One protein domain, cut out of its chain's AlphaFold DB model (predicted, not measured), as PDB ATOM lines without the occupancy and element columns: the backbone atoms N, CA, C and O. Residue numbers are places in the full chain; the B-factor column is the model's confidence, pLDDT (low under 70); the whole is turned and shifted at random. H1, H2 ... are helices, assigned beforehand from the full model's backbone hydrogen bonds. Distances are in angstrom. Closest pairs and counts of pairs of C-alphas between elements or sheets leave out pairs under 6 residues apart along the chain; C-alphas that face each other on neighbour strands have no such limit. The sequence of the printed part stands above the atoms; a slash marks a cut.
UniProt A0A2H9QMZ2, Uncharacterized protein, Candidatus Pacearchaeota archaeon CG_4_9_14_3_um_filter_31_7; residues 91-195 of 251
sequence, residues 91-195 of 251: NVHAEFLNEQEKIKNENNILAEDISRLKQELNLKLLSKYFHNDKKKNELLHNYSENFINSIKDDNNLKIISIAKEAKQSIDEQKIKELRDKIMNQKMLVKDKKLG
ATOM      1  N   ASN A  91     195.207 180.976 210.529       96.88
ATOM      2  CA  ASN A  91     196.204 181.502 209.592       96.88
ATOM      3  C   ASN A  91     195.944 181.047 208.150       96.88
ATOM      4  O   ASN A  91     196.233 181.790 207.222       96.88
ATOM      5  N   VAL A  92     195.354 179.862 207.953       95.56
ATOM      6  CA  VAL A  92     195.039 179.335 206.618       95.56
ATOM      7  C   VAL A  92     193.999 180.208 205.915       95.56
ATOM      8  O   VAL A  92     194.152 180.516 204.734       95.56
ATOM      9  N   HIS A  93     192.952 180.631 206.627       96.56
ATOM     10  CA  HIS A  93     191.946 181.527 206.058       96.56
ATOM     11  C   HIS A  93     192.525 182.930 205.810       96.56
ATOM     12  O   HIS A  93     192.316 183.509 204.746       96.56
ATOM     13  N   ALA A  94     193.351 183.442 206.728       96.56
ATOM     14  CA  ALA A  94     194.053 184.709 206.525       96.56
ATOM     15  C   ALA A  94     194.983 184.681 205.292       96.56
ATOM     16  O   ALA A  94     195.005 185.626 204.504       96.56
ATOM     17  N   GLU A  95     195.728 183.592 205.082       96.62
ATOM     18  CA  GLU A  95     196.553 183.382 203.886       96.62
ATOM     19  C   GLU A  95     195.710 183.338 202.608       96.62
ATOM     20  O   GLU A  95     196.082 183.960 201.608       96.62
ATOM     21  N   PHE A  96     194.556 182.667 202.647       96.50
ATOM     22  CA  PHE A  96     193.610 182.650 201.536       96.50
ATOM     23  C   PHE A  96     193.122 184.064 201.184       96.50
ATOM     24  O   PHE A  96     193.187 184.452 200.015       96.50
ATOM     25  N   LEU A  97     192.693 184.855 202.175       96.38
ATOM     26  CA  LEU A  97     192.250 186.238 201.967       96.38
ATOM     27  C   LEU A  97     193.365 187.114 201.386       96.38
ATOM     28  O   LEU A  97     193.127 187.856 200.432       96.38
ATOM     29  N   ASN A  98     194.588 186.974 201.899       97.12
ATOM     30  CA  ASN A  98     195.751 187.695 201.386       97.12
ATOM     31  C   ASN A  98     196.048 187.344 199.918       97.12
ATOM     32  O   ASN A  98     196.379 188.230 199.129       97.12
ATOM     33  N   GLU A  99     195.927 186.076 199.517       96.62
ATOM     34  CA  GLU A  99     196.086 185.678 198.109       96.62
ATOM     35  C   GLU A  99     194.954 186.241 197.235       96.62
ATOM     36  O   GLU A  99     195.221 186.743 196.142       96.62
ATOM     37  N   GLN A 100     193.701 186.243 197.713       97.00
ATOM     38  CA  GLN A 100     192.591 186.875 196.985       97.00
ATOM     39  C   GLN A 100     192.805 188.386 196.814       97.00
ATOM     40  O   GLN A 100     192.528 188.932 195.743       97.00
ATOM     41  N   GLU A 101     193.332 189.069 197.831       96.50
ATOM     42  CA  GLU A 101     193.655 190.494 197.753       96.50
ATOM     43  C   GLU A 101     194.802 190.768 196.770       96.50
ATOM     44  O   GLU A 101     194.703 191.689 195.957       96.50
ATOM     45  N   LYS A 102     195.851 189.933 196.762       96.69
ATOM     46  CA  LYS A 102     196.926 190.014 195.758       96.69
ATOM     47  C   LYS A 102     196.383 189.851 194.343       96.69
ATOM     48  O   LYS A 102     196.644 190.709 193.504       96.69
ATOM     49  N   ILE A 103     195.562 188.829 194.099       96.69
ATOM     50  CA  ILE A 103     194.918 188.600 192.795       96.69
ATOM     51  C   ILE A 103     194.054 189.804 192.397       96.69
ATOM     52  O   ILE A 103     194.073 190.236 191.245       96.69
ATOM     53  N   LYS A 104     193.303 190.385 193.339       96.81
ATOM     54  CA  LYS A 104     192.495 191.588 193.093       96.81
ATOM     55  C   LYS A 104     193.365 192.782 192.693       96.81
ATOM     56  O   LYS A 104     193.036 193.472 191.731       96.81
ATOM     57  N   ASN A 105     194.468 193.013 193.400       96.44
ATOM     58  CA  ASN A 105     195.393 194.105 193.103       96.44
ATOM     59  C   ASN A 105     196.088 193.906 191.750       96.44
ATOM     60  O   ASN A 105     196.133 194.841 190.953       96.44
ATOM     61  N   GLU A 106     196.542 192.689 191.441       95.44
ATOM     62  CA  GLU A 106     197.088 192.328 190.126       95.44
ATOM     63  C   GLU A 106     196.070 192.581 189.005       95.44
ATOM     64  O   GLU A 106     196.407 193.174 187.979       95.44
ATOM     65  N   ASN A 107     194.806 192.206 189.219       95.12
ATOM     66  CA  ASN A 107     193.723 192.436 188.267       95.12
ATOM     67  C   ASN A 107     193.402 193.925 188.072       95.12
ATOM     68  O   ASN A 107     193.115 194.342 186.949       95.12
ATOM     69  N   ASN A 108     193.476 194.735 189.131       96.00
ATOM     70  CA  ASN A 108     193.287 196.183 189.035       96.00
ATOM     71  C   ASN A 108     194.415 196.842 188.231       96.00
ATOM     72  O   ASN A 108     194.136 197.603 187.307       96.00
ATOM     73  N   ILE A 109     195.673 196.493 188.522       95.44
ATOM     74  CA  ILE A 109     196.837 196.975 187.761       95.44
ATOM     75  C   ILE A 109     196.709 196.564 186.289       95.44
ATOM     76  O   ILE A 109     196.922 197.377 185.393       95.44
ATOM     77  N   LEU A 110     196.296 195.322 186.022       95.38
ATOM     78  CA  LEU A 110     196.067 194.844 184.662       95.38
ATOM     79  C   LEU A 110     194.973 195.647 183.939       95.38
ATOM     80  O   LEU A 110     195.115 195.964 182.758       95.38
ATOM     81  N   ALA A 111     193.887 195.998 184.630       95.06
ATOM     82  CA  ALA A 111     192.821 196.824 184.070       95.06
ATOM     83  C   ALA A 111     193.304 198.250 183.740       95.06
ATOM     84  O   ALA A 111     192.939 198.797 182.693       95.06
ATOM     85  N   GLU A 112     194.152 198.833 184.589       96.06
ATOM     86  CA  GLU A 112     194.801 200.122 184.330       96.06
ATOM     87  C   GLU A 112     195.749 200.052 183.126       96.06
ATOM     88  O   GLU A 112     195.665 200.907 182.240       96.06
ATOM     89  N   ASP A 113     196.585 199.012 183.044       94.62
ATOM     90  CA  ASP A 113     197.487 198.774 181.912       94.62
ATOM     91  C   ASP A 113     196.697 198.623 180.595       94.62
ATOM     92  O   ASP A 113     197.046 199.230 179.578       94.62
ATOM     93  N   ILE A 114     195.579 197.880 180.612       94.44
ATOM     94  CA  ILE A 114     194.659 197.758 179.467       94.44
ATOM     95  C   ILE A 114     194.090 199.123 179.073       94.44
ATOM     96  O   ILE A 114     194.038 199.452 177.887       94.44
ATOM     97  N   SER A 115     193.639 199.916 180.044       93.69
ATOM     98  CA  SER A 115     193.073 201.244 179.792       93.69
ATOM     99  C   SER A 115     194.103 202.179 179.156       93.69
ATOM    100  O   SER A 115     193.817 202.817 178.139       93.69
ATOM    101  N   ARG A 116     195.330 202.195 179.691       93.31
ATOM    102  CA  ARG A 116     196.442 202.978 179.144       93.31
ATOM    103  C   ARG A 116     196.770 202.544 177.718       93.31
ATOM    104  O   ARG A 116     196.831 203.393 176.832       93.31
ATOM    105  N   LEU A 117     196.875 201.240 177.458       92.25
ATOM    106  CA  LEU A 117     197.167 200.749 176.112       92.25
ATOM    107  C   LEU A 117     196.049 201.084 175.110       92.25
ATOM    108  O   LEU A 117     196.329 201.458 173.973       92.25
ATOM    109  N   LYS A 118     194.773 201.010 175.513       92.06
ATOM    110  CA  LYS A 118     193.645 201.449 174.669       92.06
ATOM    111  C   LYS A 118     193.759 202.921 174.273       92.06
ATOM    112  O   LYS A 118     193.429 203.271 173.137       92.06
ATOM    113  N   GLN A 119     194.198 203.774 175.199       91.00
ATOM    114  CA  GLN A 119     194.421 205.196 174.937       91.00
ATOM    115  C   GLN A 119     195.606 205.415 173.993       91.00
ATOM    116  O   GLN A 119     195.470 206.184 173.044       91.00
ATOM    117  N   GLU A 120     196.719 204.706 174.209       90.69
ATOM    118  CA  GLU A 120     197.911 204.762 173.351       90.69
ATOM    119  C   GLU A 120     197.602 204.315 171.912       90.69
ATOM    120  O   GLU A 120     197.937 205.019 170.962       90.69
ATOM    121  N   LEU A 121     196.893 203.192 171.743       90.88
ATOM    122  CA  LEU A 121     196.448 202.708 170.430       90.88
ATOM    123  C   LEU A 121     195.442 203.661 169.776       90.88
ATOM    124  O   LEU A 121     195.411 203.799 168.557       90.88
ATOM    125  N   ASN A 122     194.595 204.322 170.571       91.25
ATOM    126  CA  ASN A 122     193.535 205.206 170.091       91.25
ATOM    127  C   ASN A 122     192.717 204.553 168.958       91.25
ATOM    128  O   ASN A 122     192.717 205.000 167.806       91.25
ATOM    129  N   LEU A 123     192.001 203.474 169.294       92.75
ATOM    130  CA  LEU A 123     191.253 202.647 168.334       92.75
ATOM    131  C   LEU A 123     190.294 203.461 167.449       92.75
ATOM    132  O   LEU A 123     190.084 203.126 166.284       92.75
ATOM    133  N   LYS A 124     189.755 204.574 167.963       92.50
ATOM    134  CA  LYS A 124     188.901 205.502 167.209       92.50
ATOM    135  C   LYS A 124     189.654 206.182 166.066       92.50
ATOM    136  O   LYS A 124     189.104 206.325 164.975       92.50
ATOM    137  N   LEU A 125     190.887 206.629 166.308       93.38
ATOM    138  CA  LEU A 125     191.727 207.234 165.276       93.38
ATOM    139  C   LEU A 125     192.143 206.193 164.235       93.38
ATOM    140  O   LEU A 125     192.007 206.452 163.040       93.38
ATOM    141  N   LEU A 126     192.564 205.008 164.685       94.31
ATOM    142  CA  LEU A 126     192.906 203.898 163.793       94.31
ATOM    143  C   LEU A 126     191.720 203.506 162.901       94.31
ATOM    144  O   LEU A 126     191.886 203.359 161.693       94.31
ATOM    145  N   SER A 127     190.509 203.430 163.460       93.88
ATOM    146  CA  SER A 127     189.299 203.081 162.698       93.88
ATOM    147  C   SER A 127     188.981 204.129 161.628       93.88
ATOM    148  O   SER A 127     188.595 203.789 160.514       93.88
ATOM    149  N   LYS A 128     189.205 205.420 161.917       93.62
ATOM    150  CA  LYS A 128     189.080 206.490 160.912       93.62
ATOM    151  C   LYS A 128     190.134 206.374 159.814       93.62
ATOM    152  O   LYS A 128     189.813 206.597 158.651       93.62
ATOM    153  N   TYR A 129     191.375 206.042 160.164       94.56
ATOM    154  CA  TYR A 129     192.454 205.898 159.186       94.56
ATOM    155  C   TYR A 129     192.199 204.720 158.234       94.56
ATOM    156  O   TYR A 129     192.341 204.859 157.022       94.56
ATOM    157  N   PHE A 130     191.726 203.592 158.768       95.19
ATOM    158  CA  PHE A 130     191.469 202.365 158.010       95.19
ATOM    159  C   PHE A 130     189.998 202.157 157.616       95.19
ATOM    160  O   PHE A 130     189.617 201.038 157.289       95.19
ATOM    161  N   HIS A 131     189.167 203.207 157.581       93.31
ATOM    162  CA  HIS A 131     187.725 203.079 157.303       93.31
ATOM    163  C   HIS A 131     187.396 202.394 155.962       93.31
ATOM    164  O   HIS A 131     186.360 201.743 155.846       93.31
ATOM    165  N   ASN A 132     188.285 202.508 154.968       93.69
ATOM    166  CA  ASN A 132     188.138 201.875 153.652       93.69
ATOM    167  C   ASN A 132     188.696 200.440 153.586       93.69
ATOM    168  O   ASN A 132     188.397 199.715 152.639       93.69
ATOM    169  N   ASP A 133     189.490 200.005 154.571       95.56
ATOM    170  CA  ASP A 133     189.992 198.630 154.666       95.56
ATOM    171  C   ASP A 133     189.076 197.826 155.593       95.56
ATOM    172  O   ASP A 133     189.227 197.828 156.817       95.56
ATOM    173  N   LYS A 134     188.113 197.120 154.990       94.38
ATOM    174  CA  LYS A 134     187.098 196.352 155.721       94.38
ATOM    175  C   LYS A 134     187.709 195.393 156.751       94.38
ATOM    176  O   LYS A 134     187.200 195.318 157.863       94.38
ATOM    177  N   LYS A 135     188.804 194.698 156.410       94.19
ATOM    178  CA  LYS A 135     189.424 193.696 157.296       94.19
ATOM    179  C   LYS A 135     190.084 194.349 158.510       94.19
ATOM    180  O   LYS A 135     189.940 193.853 159.624       94.19
ATOM    181  N   LYS A 136     190.815 195.449 158.306       94.94
ATOM    182  CA  LYS A 136     191.464 196.176 159.413       94.94
ATOM    183  C   LYS A 136     190.442 196.879 160.295       94.94
ATOM    184  O   LYS A 136     190.572 196.838 161.513       94.94
ATOM    185  N   ASN A 137     189.419 197.479 159.691       93.94
ATOM    186  CA  ASN A 137     188.359 198.152 160.432       93.94
ATOM    187  C   ASN A 137     187.545 197.167 161.292       93.94
ATOM    188  O   ASN A 137     187.232 197.473 162.435       93.94
ATOM    189  N   GLU A 138     187.276 195.959 160.788       94.12
ATOM    190  CA  GLU A 138     186.637 194.881 161.558       94.12
ATOM    191  C   GLU A 138     187.491 194.441 162.758       94.12
ATOM    192  O   GLU A 138     186.984 194.342 163.874       94.12
ATOM    193  N   LEU A 139     188.805 194.266 162.576       94.44
ATOM    194  CA  LEU A 139     189.708 193.963 163.691       94.44
ATOM    195  C   LEU A 139     189.693 195.077 164.750       94.44
ATOM    196  O   LEU A 139     189.581 194.796 165.941       94.44
ATOM    197  N   LEU A 140     189.771 196.341 164.331       95.44
ATOM    198  CA  LEU A 140     189.731 197.490 165.241       95.44
ATOM    199  C   LEU A 140     188.397 197.598 165.987       95.44
ATOM    200  O   LEU A 140     188.383 197.947 167.170       95.44
ATOM    201  N   HIS A 141     187.294 197.265 165.319       94.69
ATOM    202  CA  HIS A 141     185.975 197.183 165.930       94.69
ATOM    203  C   HIS A 141     185.935 196.112 167.028       94.69
ATOM    204  O   HIS A 141     185.571 196.438 168.157       94.69
ATOM    205  N   ASN A 142     186.436 194.901 166.758       94.75
ATOM    206  CA  ASN A 142     186.522 193.829 167.760       94.75
ATOM    207  C   ASN A 142     187.327 194.270 168.995       94.75
ATOM    208  O   ASN A 142     186.870 194.124 170.131       94.75
ATOM    209  N   TYR A 143     188.492 194.897 168.784       95.00
ATOM    210  CA  TYR A 143     189.308 195.452 169.871       95.00
ATOM    211  C   TYR A 143     188.579 196.542 170.671       95.00
ATOM    212  O   TYR A 143     188.814 196.682 171.875       95.00
ATOM    213  N   SER A 144     187.715 197.325 170.022       93.19
ATOM    214  CA  SER A 144     186.927 198.370 170.675       93.19
ATOM    215  C   SER A 144     185.806 197.787 171.535       93.19
ATOM    216  O   SER A 144     185.574 198.291 172.633       93.19
ATOM    217  N   GLU A 145     185.120 196.750 171.056       94.44
ATOM    218  CA  GLU A 145     184.014 196.111 171.775       94.44
ATOM    219  C   GLU A 145     184.505 195.215 172.913       94.44
ATOM    220  O   GLU A 145     184.039 195.322 174.047       94.44
ATOM    221  N   ASN A 146     185.485 194.355 172.636       94.94
ATOM    222  CA  ASN A 146     186.022 193.414 173.607       94.94
ATOM    223  C   ASN A 146     187.534 193.261 173.445       94.94
ATOM    224  O   ASN A 146     188.050 192.306 172.864       94.94
ATOM    225  N   PHE A 147     188.249 194.228 174.007       94.69
ATOM    226  CA  PHE A 147     189.705 194.280 173.961       94.69
ATOM    227  C   PHE A 147     190.382 193.040 174.546       94.69
ATOM    228  O   PHE A 147     191.347 192.557 173.966       94.69
ATOM    229  N   ILE A 148     189.882 192.533 175.680       94.25
ATOM    230  CA  ILE A 148     190.488 191.402 176.398       94.25
ATOM    231  C   ILE A 148     190.456 190.144 175.534       94.25
ATOM    232  O   ILE A 148     191.479 189.478 175.400       94.25
ATOM    233  N   ASN A 149     189.315 189.825 174.927       94.94
ATOM    234  CA  ASN A 149     189.237 188.655 174.056       94.94
ATOM    235  C   ASN A 149     189.988 188.905 172.743       94.94
ATOM    236  O   ASN A 149     190.772 188.066 172.317       94.94
ATOM    237  N   SER A 150     189.866 190.104 172.168       95.19
ATOM    238  CA  SER A 150     190.526 190.427 170.897       95.19
ATOM    239  C   SER A 150     192.051 190.339 170.970       95.19
ATOM    240  O   SER A 150     192.670 189.803 170.056       95.19
ATOM    241  N   ILE A 151     192.675 190.807 172.058       93.94
ATOM    242  CA  ILE A 151     194.132 190.709 172.228       93.94
ATOM    243  C   ILE A 151     194.601 189.277 172.520       93.94
ATOM    244  O   ILE A 151     195.718 188.912 172.152       93.94
ATOM    245  N   LYS A 152     193.757 188.445 173.144       92.75
ATOM    246  CA  LYS A 152     194.030 187.011 173.323       92.75
ATOM    247  C   LYS A 152     194.031 186.291 171.976       92.75
ATOM    248  O   LYS A 152     194.999 185.589 171.666       92.75
ATOM    249  N   ASP A 153     193.002 186.546 171.173       92.44
ATOM    250  CA  ASP A 153     192.739 185.866 169.903       92.44
ATOM    251  C   ASP A 153     193.650 186.341 168.754       92.44
ATOM    252  O   ASP A 153     193.887 185.603 167.792       92.44
ATOM    253  N   ASP A 154     194.220 187.548 168.846       91.31
ATOM    254  CA  ASP A 154     195.186 188.073 167.874       91.31
ATOM    255  C   ASP A 154     196.582 187.450 168.052       91.31
ATOM    256  O   ASP A 154     197.542 188.091 168.482       91.31
ATOM    257  N   ASN A 155     196.706 186.170 167.692       84.44
ATOM    258  CA  ASN A 155     197.939 185.383 167.823       84.44
ATOM    259  C   ASN A 155     199.171 186.018 167.158       84.44
ATOM    260  O   ASN A 155     200.290 185.807 167.617       84.44
ATOM    261  N   ASN A 156     198.971 186.795 166.089       89.44
ATOM    262  CA  ASN A 156     200.052 187.459 165.358       89.44
ATOM    263  C   ASN A 156     200.201 188.939 165.733       89.44
ATOM    264  O   ASN A 156     201.004 189.632 165.108       89.44
ATOM    265  N   LEU A 157     199.425 189.429 166.708       92.19
ATOM    266  CA  LEU A 157     199.382 190.830 167.124       92.19
ATOM    267  C   LEU A 157     199.275 191.788 165.925       92.19
ATOM    268  O   LEU A 157     199.994 192.784 165.839       92.19
ATOM    269  N   LYS A 158     198.368 191.496 164.983       94.19
ATOM    270  CA  LYS A 158     198.061 192.346 163.819       94.19
ATOM    271  C   LYS A 158     197.696 193.777 164.218       94.19
ATOM    272  O   LYS A 158     197.901 194.697 163.426       94.19
ATOM    273  N   ILE A 159     197.206 193.998 165.437       94.06
ATOM    274  CA  ILE A 159     197.007 195.353 165.969       94.06
ATOM    275  C   ILE A 159     198.299 196.197 165.940       94.06
ATOM    276  O   ILE A 159     198.246 197.390 165.642       94.06
ATOM    277  N   ILE A 160     199.467 195.575 166.149       93.75
ATOM    278  CA  ILE A 160     200.778 196.235 166.078       93.75
ATOM    279  C   ILE A 160     201.080 196.680 164.648       93.75
ATOM    280  O   ILE A 160     201.511 197.814 164.432       93.75
ATOM    281  N   SER A 161     200.859 195.809 163.656       92.25
ATOM    282  CA  SER A 161     201.122 196.165 162.259       92.25
ATOM    283  C   SER A 161     200.203 197.294 161.792       92.25
ATOM    284  O   SER A 161     200.669 198.228 161.148       92.25
ATOM    285  N   ILE A 162     198.931 197.271 162.201       94.12
ATOM    286  CA  ILE A 162     197.957 198.334 161.917       94.12
ATOM    287  C   ILE A 162     198.403 199.677 162.516       94.12
ATOM    288  O   ILE A 162     198.397 200.693 161.817       94.12
ATOM    289  N   ALA A 163     198.843 199.697 163.777       93.44
ATOM    290  CA  ALA A 163     199.333 200.916 164.418       93.44
ATOM    291  C   ALA A 163     200.592 201.481 163.729       93.44
ATOM    292  O   ALA A 163     200.671 202.686 163.473       93.44
ATOM    293  N   LYS A 164     201.536 200.614 163.333       91.75
ATOM    294  CA  LYS A 164     202.734 201.012 162.568       91.75
ATOM    295  C   LYS A 164     202.392 201.599 161.200       91.75
ATOM    296  O   LYS A 164     202.954 202.620 160.814       91.75
ATOM    297  N   GLU A 165     201.466 200.979 160.470       93.31
ATOM    298  CA  GLU A 165     201.000 201.476 159.170       93.31
ATOM    299  C   GLU A 165     200.336 202.860 159.276       93.31
ATOM    300  O   GLU A 165     200.491 203.693 158.381       93.31
ATOM    301  N   ALA A 166     199.649 203.139 160.389       91.94
ATOM    302  CA  ALA A 166     199.104 204.460 160.712       91.94
ATOM    303  C   ALA A 166     200.153 205.449 161.262       91.94
ATOM    304  O   ALA A 166     199.800 206.557 161.667       91.94
ATOM    305  N   LYS A 167     201.439 205.070 161.278       89.19
ATOM    306  CA  LYS A 167     202.563 205.851 161.820       89.19
ATOM    307  C   LYS A 167     202.399 206.230 163.300       89.19
ATOM    308  O   LYS A 167     202.952 207.239 163.736       89.19
ATOM    309  N   GLN A 168     201.658 205.441 164.082       89.12
ATOM    310  CA  GLN A 168     201.617 205.604 165.534       89.12
ATOM    311  C   GLN A 168     202.866 204.989 166.170       89.12
ATOM    312  O   GLN A 168     203.248 203.861 165.860       89.12
ATOM    313  N   SER A 169     203.489 205.732 167.086       85.56
ATOM    314  CA  SER A 169     204.569 205.210 167.921       85.56
ATOM    315  C   SER A 169     203.962 204.389 169.052       85.56
ATOM    316  O   SER A 169     203.368 204.953 169.967       85.56
ATOM    317  N   ILE A 170     204.114 203.071 168.981       87.38
ATOM    318  CA  ILE A 170     203.642 202.130 169.997       87.38
ATOM    319  C   ILE A 170     204.795 201.264 170.493       87.38
ATOM    320  O   ILE A 170     205.705 200.922 169.739       87.38
ATOM    321  N   ASP A 171     204.735 200.891 171.765       89.44
ATOM    322  CA  ASP A 171     205.686 199.968 172.371       89.44
ATOM    323  C   ASP A 171     205.190 198.525 172.185       89.44
ATOM    324  O   ASP A 171     204.268 198.057 172.855       89.44
ATOM    325  N   GLU A 172     205.790 197.817 171.229       91.12
ATOM    326  CA  GLU A 172     205.424 196.433 170.899       91.12
ATOM    327  C   GLU A 172     205.631 195.471 172.063       91.12
ATOM    328  O   GLU A 172     204.886 194.499 172.205       91.12
ATOM    329  N   GLN A 173     206.659 195.727 172.871       91.19
ATOM    330  CA  GLN A 173     207.024 194.863 173.977       91.19
ATOM    331  C   GLN A 173     205.963 194.957 175.073       91.19
ATOM    332  O   GLN A 173     205.484 193.924 175.538       91.19
ATOM    333  N   LYS A 174     205.474 196.169 175.369       90.75
ATOM    334  CA  LYS A 174     204.334 196.360 176.282       90.75
ATOM    335  C   LYS A 174     203.076 195.626 175.830       90.75
ATOM    336  O   LYS A 174     202.377 195.057 176.662       90.75
ATOM    337  N   ILE A 175     202.769 195.620 174.531       92.69
ATOM    338  CA  ILE A 175     201.580 194.926 174.004       92.69
ATOM    339  C   ILE A 175     201.706 193.411 174.199       92.69
ATOM    340  O   ILE A 175     200.741 192.763 174.611       92.69
ATOM    341  N   LYS A 176     202.891 192.852 173.927       93.06
ATOM    342  CA  LYS A 176     203.184 191.426 174.140       93.06
ATOM    343  C   LYS A 176     203.085 191.050 175.616       93.06
ATOM    344  O   LYS A 176     202.337 190.142 175.957       93.06
ATOM    345  N   GLU A 177     203.756 191.804 176.483       93.06
ATOM    346  CA  GLU A 177     203.725 191.588 177.932       93.06
ATOM    347  C   GLU A 177     202.306 191.694 178.490       93.06
ATOM    348  O   GLU A 177     201.895 190.874 179.309       93.06
ATOM    349  N   LEU A 178     201.521 192.667 178.018       93.75
ATOM    350  CA  LEU A 178     200.129 192.793 178.426       93.75
ATOM    351  C   LEU A 178     199.308 191.581 177.991       93.75
ATOM    352  O   LEU A 178     198.552 191.046 178.797       93.75
ATOM    353  N   ARG A 179     199.458 191.119 176.744       94.25
ATOM    354  CA  ARG A 179     198.782 189.903 176.274       94.25
ATOM    355  C   ARG A 179     199.121 188.713 177.168       94.25
ATOM    356  O   ARG A 179     198.207 188.001 177.579       94.25
ATOM    357  N   ASP A 180     200.391 188.537 177.515       93.56
ATOM    358  CA  ASP A 180     200.837 187.449 178.386       93.56
ATOM    359  C   ASP A 180     200.232 187.564 179.793       93.56
ATOM    360  O   ASP A 180     199.757 186.567 180.341       93.56
ATOM    361  N   LYS A 181     200.147 188.777 180.362       94.44
ATOM    362  CA  LYS A 181     199.439 189.012 181.633       94.44
ATOM    363  C   LYS A 181     197.950 188.656 181.539       94.44
ATOM    364  O   LYS A 181     197.422 188.011 182.438       94.44
ATOM    365  N   ILE A 182     197.269 189.035 180.454       94.31
ATOM    366  CA  ILE A 182     195.838 188.744 180.248       94.31
ATOM    367  C   ILE A 182     195.601 187.235 180.057       94.31
ATOM    368  O   ILE A 182     194.590 186.699 180.521       94.31
ATOM    369  N   MET A 183     196.516 186.530 179.389       92.94
ATOM    370  CA  MET A 183     196.461 185.072 179.224       92.94
ATOM    371  C   MET A 183     196.641 184.334 180.555       92.94
ATOM    372  O   MET A 183     195.952 183.346 180.792       92.94
ATOM    373  N   ASN A 184     197.508 184.841 181.433       92.75
ATOM    374  CA  ASN A 184     197.814 184.247 182.737       92.75
ATOM    375  C   ASN A 184     196.987 184.831 183.897       92.75
ATOM    376  O   ASN A 184     197.312 184.618 185.065       92.75
ATOM    377  N   GLN A 185     195.932 185.586 183.587       92.62
ATOM    378  CA  GLN A 185     195.108 186.264 184.579       92.62
ATOM    379  C   GLN A 185     194.454 185.259 185.541       92.62
ATOM    380  O   GLN A 185     193.676 184.396 185.129       92.62
ATOM    381  N   LYS A 186     194.728 185.407 186.841       93.38
ATOM    382  CA  LYS A 186     194.065 184.632 187.894       93.38
ATOM    383  C   LYS A 186     192.670 185.191 188.186       93.38
ATOM    384  O   LYS A 186     192.463 186.404 188.262       93.38
ATOM    385  N   MET A 187     191.721 184.287 188.400       92.56
ATOM    386  CA  MET A 187     190.358 184.626 188.809       92.56
ATOM    387  C   MET A 187     190.236 184.613 190.330       92.56
ATOM    388  O   MET A 187     190.857 183.788 191.002       92.56
ATOM    389  N   LEU A 188     189.387 185.497 190.854       93.06
ATOM    390  CA  LEU A 188     188.950 185.413 192.242       93.06
ATOM    391  C   LEU A 188     188.128 184.139 192.436       93.06
ATOM    392  O   LEU A 188     187.305 183.779 191.590       93.06
ATOM    393  N   VAL A 189     188.343 183.470 193.560       93.88
ATOM    394  CA  VAL A 189     187.640 182.238 193.914       93.88
ATOM    395  C   VAL A 189     186.989 182.382 195.278       93.88
ATOM    396  O   VAL A 189     187.458 183.123 196.137       93.88
ATOM    397  N   LYS A 190     185.880 181.669 195.472       92.25
ATOM    398  CA  LYS A 190     185.246 181.564 196.787       92.25
ATOM    399  C   LYS A 190     186.028 180.597 197.670       92.25
ATOM    400  O   LYS A 190     186.603 179.629 197.167       92.25
ATOM    401  N   ASP A 191     185.987 180.844 198.974       93.75
ATOM    402  CA  ASP A 191     186.510 179.914 199.966       93.75
ATOM    403  C   ASP A 191     185.624 178.661 199.996       93.75
ATOM    404  O   ASP A 191     184.497 178.670 200.493       93.75
ATOM    405  N   LYS A 192     186.121 177.578 199.393       94.19
ATOM    406  CA  LYS A 192     185.384 176.314 199.311       94.19
ATOM    407  C   LYS A 192     185.163 175.700 200.686       94.19
ATOM    408  O   LYS A 192     184.122 175.096 200.901       94.19
ATOM    409  N   LYS A 193     186.123 175.865 201.597       93.06
ATOM    410  CA  LYS A 193     186.090 175.213 202.900       93.06
ATOM    411  C   LYS A 193     185.077 175.887 203.822       93.06
ATOM    412  O   LYS A 193     184.308 175.182 204.467       93.06
ATOM    413  N   LEU A 194     184.991 177.222 203.806       92.50
ATOM    414  CA  LEU A 194     183.873 177.926 204.456       92.50
ATOM    415  C   LEU A 194     182.525 177.475 203.885       92.50
ATOM    416  O   LEU A 194     181.626 177.131 204.646       92.50
ATOM    417  N   GLY A 195     182.408 177.379 202.556       93.56
ATOM    418  CA  GLY A 195     181.175 176.909 201.919       93.56
ATOM    419  C   GLY A 195     180.789 175.467 202.289       93.56
ATOM    420  O   GLY A 195     179.607 175.148 202.380       93.56
TER     421      GLY A 195
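What this domain is: This is residues 91 to 195 of the 251 residues of an uncharacterized protein of Candidatus Pacearchaeota archaeon CG_4_9_14_3_um_filter_31_7 (UniProt A0A2H9QMZ2). One long helix, H1, reaches out from a small head of five short helices, H2 to H6, gathered about its last part, and H1 makes much of the length of the whole. After H6 the backbone leaves the head and runs back toward the level of H1's first residues, ending in the tiny helix H7, which is apart from H1. The printed part has 105 residues with seven named helices, H1 to H7 in chain order, and no named strand; its class is all helix. It is loose, with a radius of gyration of the C-alphas of 17.4 A, and its C-alphas span 59 by 24 by 21 A.

Where its parts are: H1, residues 91 to 121, measures 44.5 A from C-alpha 91 at (196.204, 181.502, 209.592) to C-alpha 121 at (196.448, 202.708, 170.430). H2 is residues 123 to 129. H3, residues 134 to 145, is 16.3 A long. H4 is residues 147 to 153 and H5 residues 158 to 165. H6, residues 172 to 183, is 16.7 A long. H7, residues 192 to 195, ends with C-alpha 195 at (181.175, 176.909, 201.919).

How they stand to each other: H1 touches H6 with its residues 110 to 117 alone, at a steep tilt of 38 degrees, opposite ways; the closest C-alphas, of Leu 110 and Lys 181, are 7.4 A apart. H6, with residues 179 to 183 alone, touches H4, about perpendicular at 89 degrees, closest at the C-alphas of Ile 151 and Arg 179, 6.2 A. H1 and H4 are near each other. H3 is the hub, touching three helices. With H2 it forms a helical hairpin at a shallow tilt of 18 degrees, the C-alphas of Ser 127 and Asn 137 closest at 5.5 A. H3 and H4 touch only at the corner, the C-alphas of Tyr 143 and Ser 150 closest at 5.3 A. H3 and H5 only just touch, with 3 pairs of C-alphas within 8 A, closest at Lys 136 and Ile 162, 7.3 A. The helix packing is mostly crossed, with few touching pairs at a shallow tilt. H1 and H2 meet only through their link. In H1 to H6 every O i to N i+4 pair is within hydrogen-bond range; H7 is too short for such a pair.

The domain as a whole: The C-alphas of Asn 91 and Asn 132 are the two farthest apart, at 60.1 A. The printed part has no cut and no long link. Its mean pLDDT is 93.6, and no printed residue is under 70.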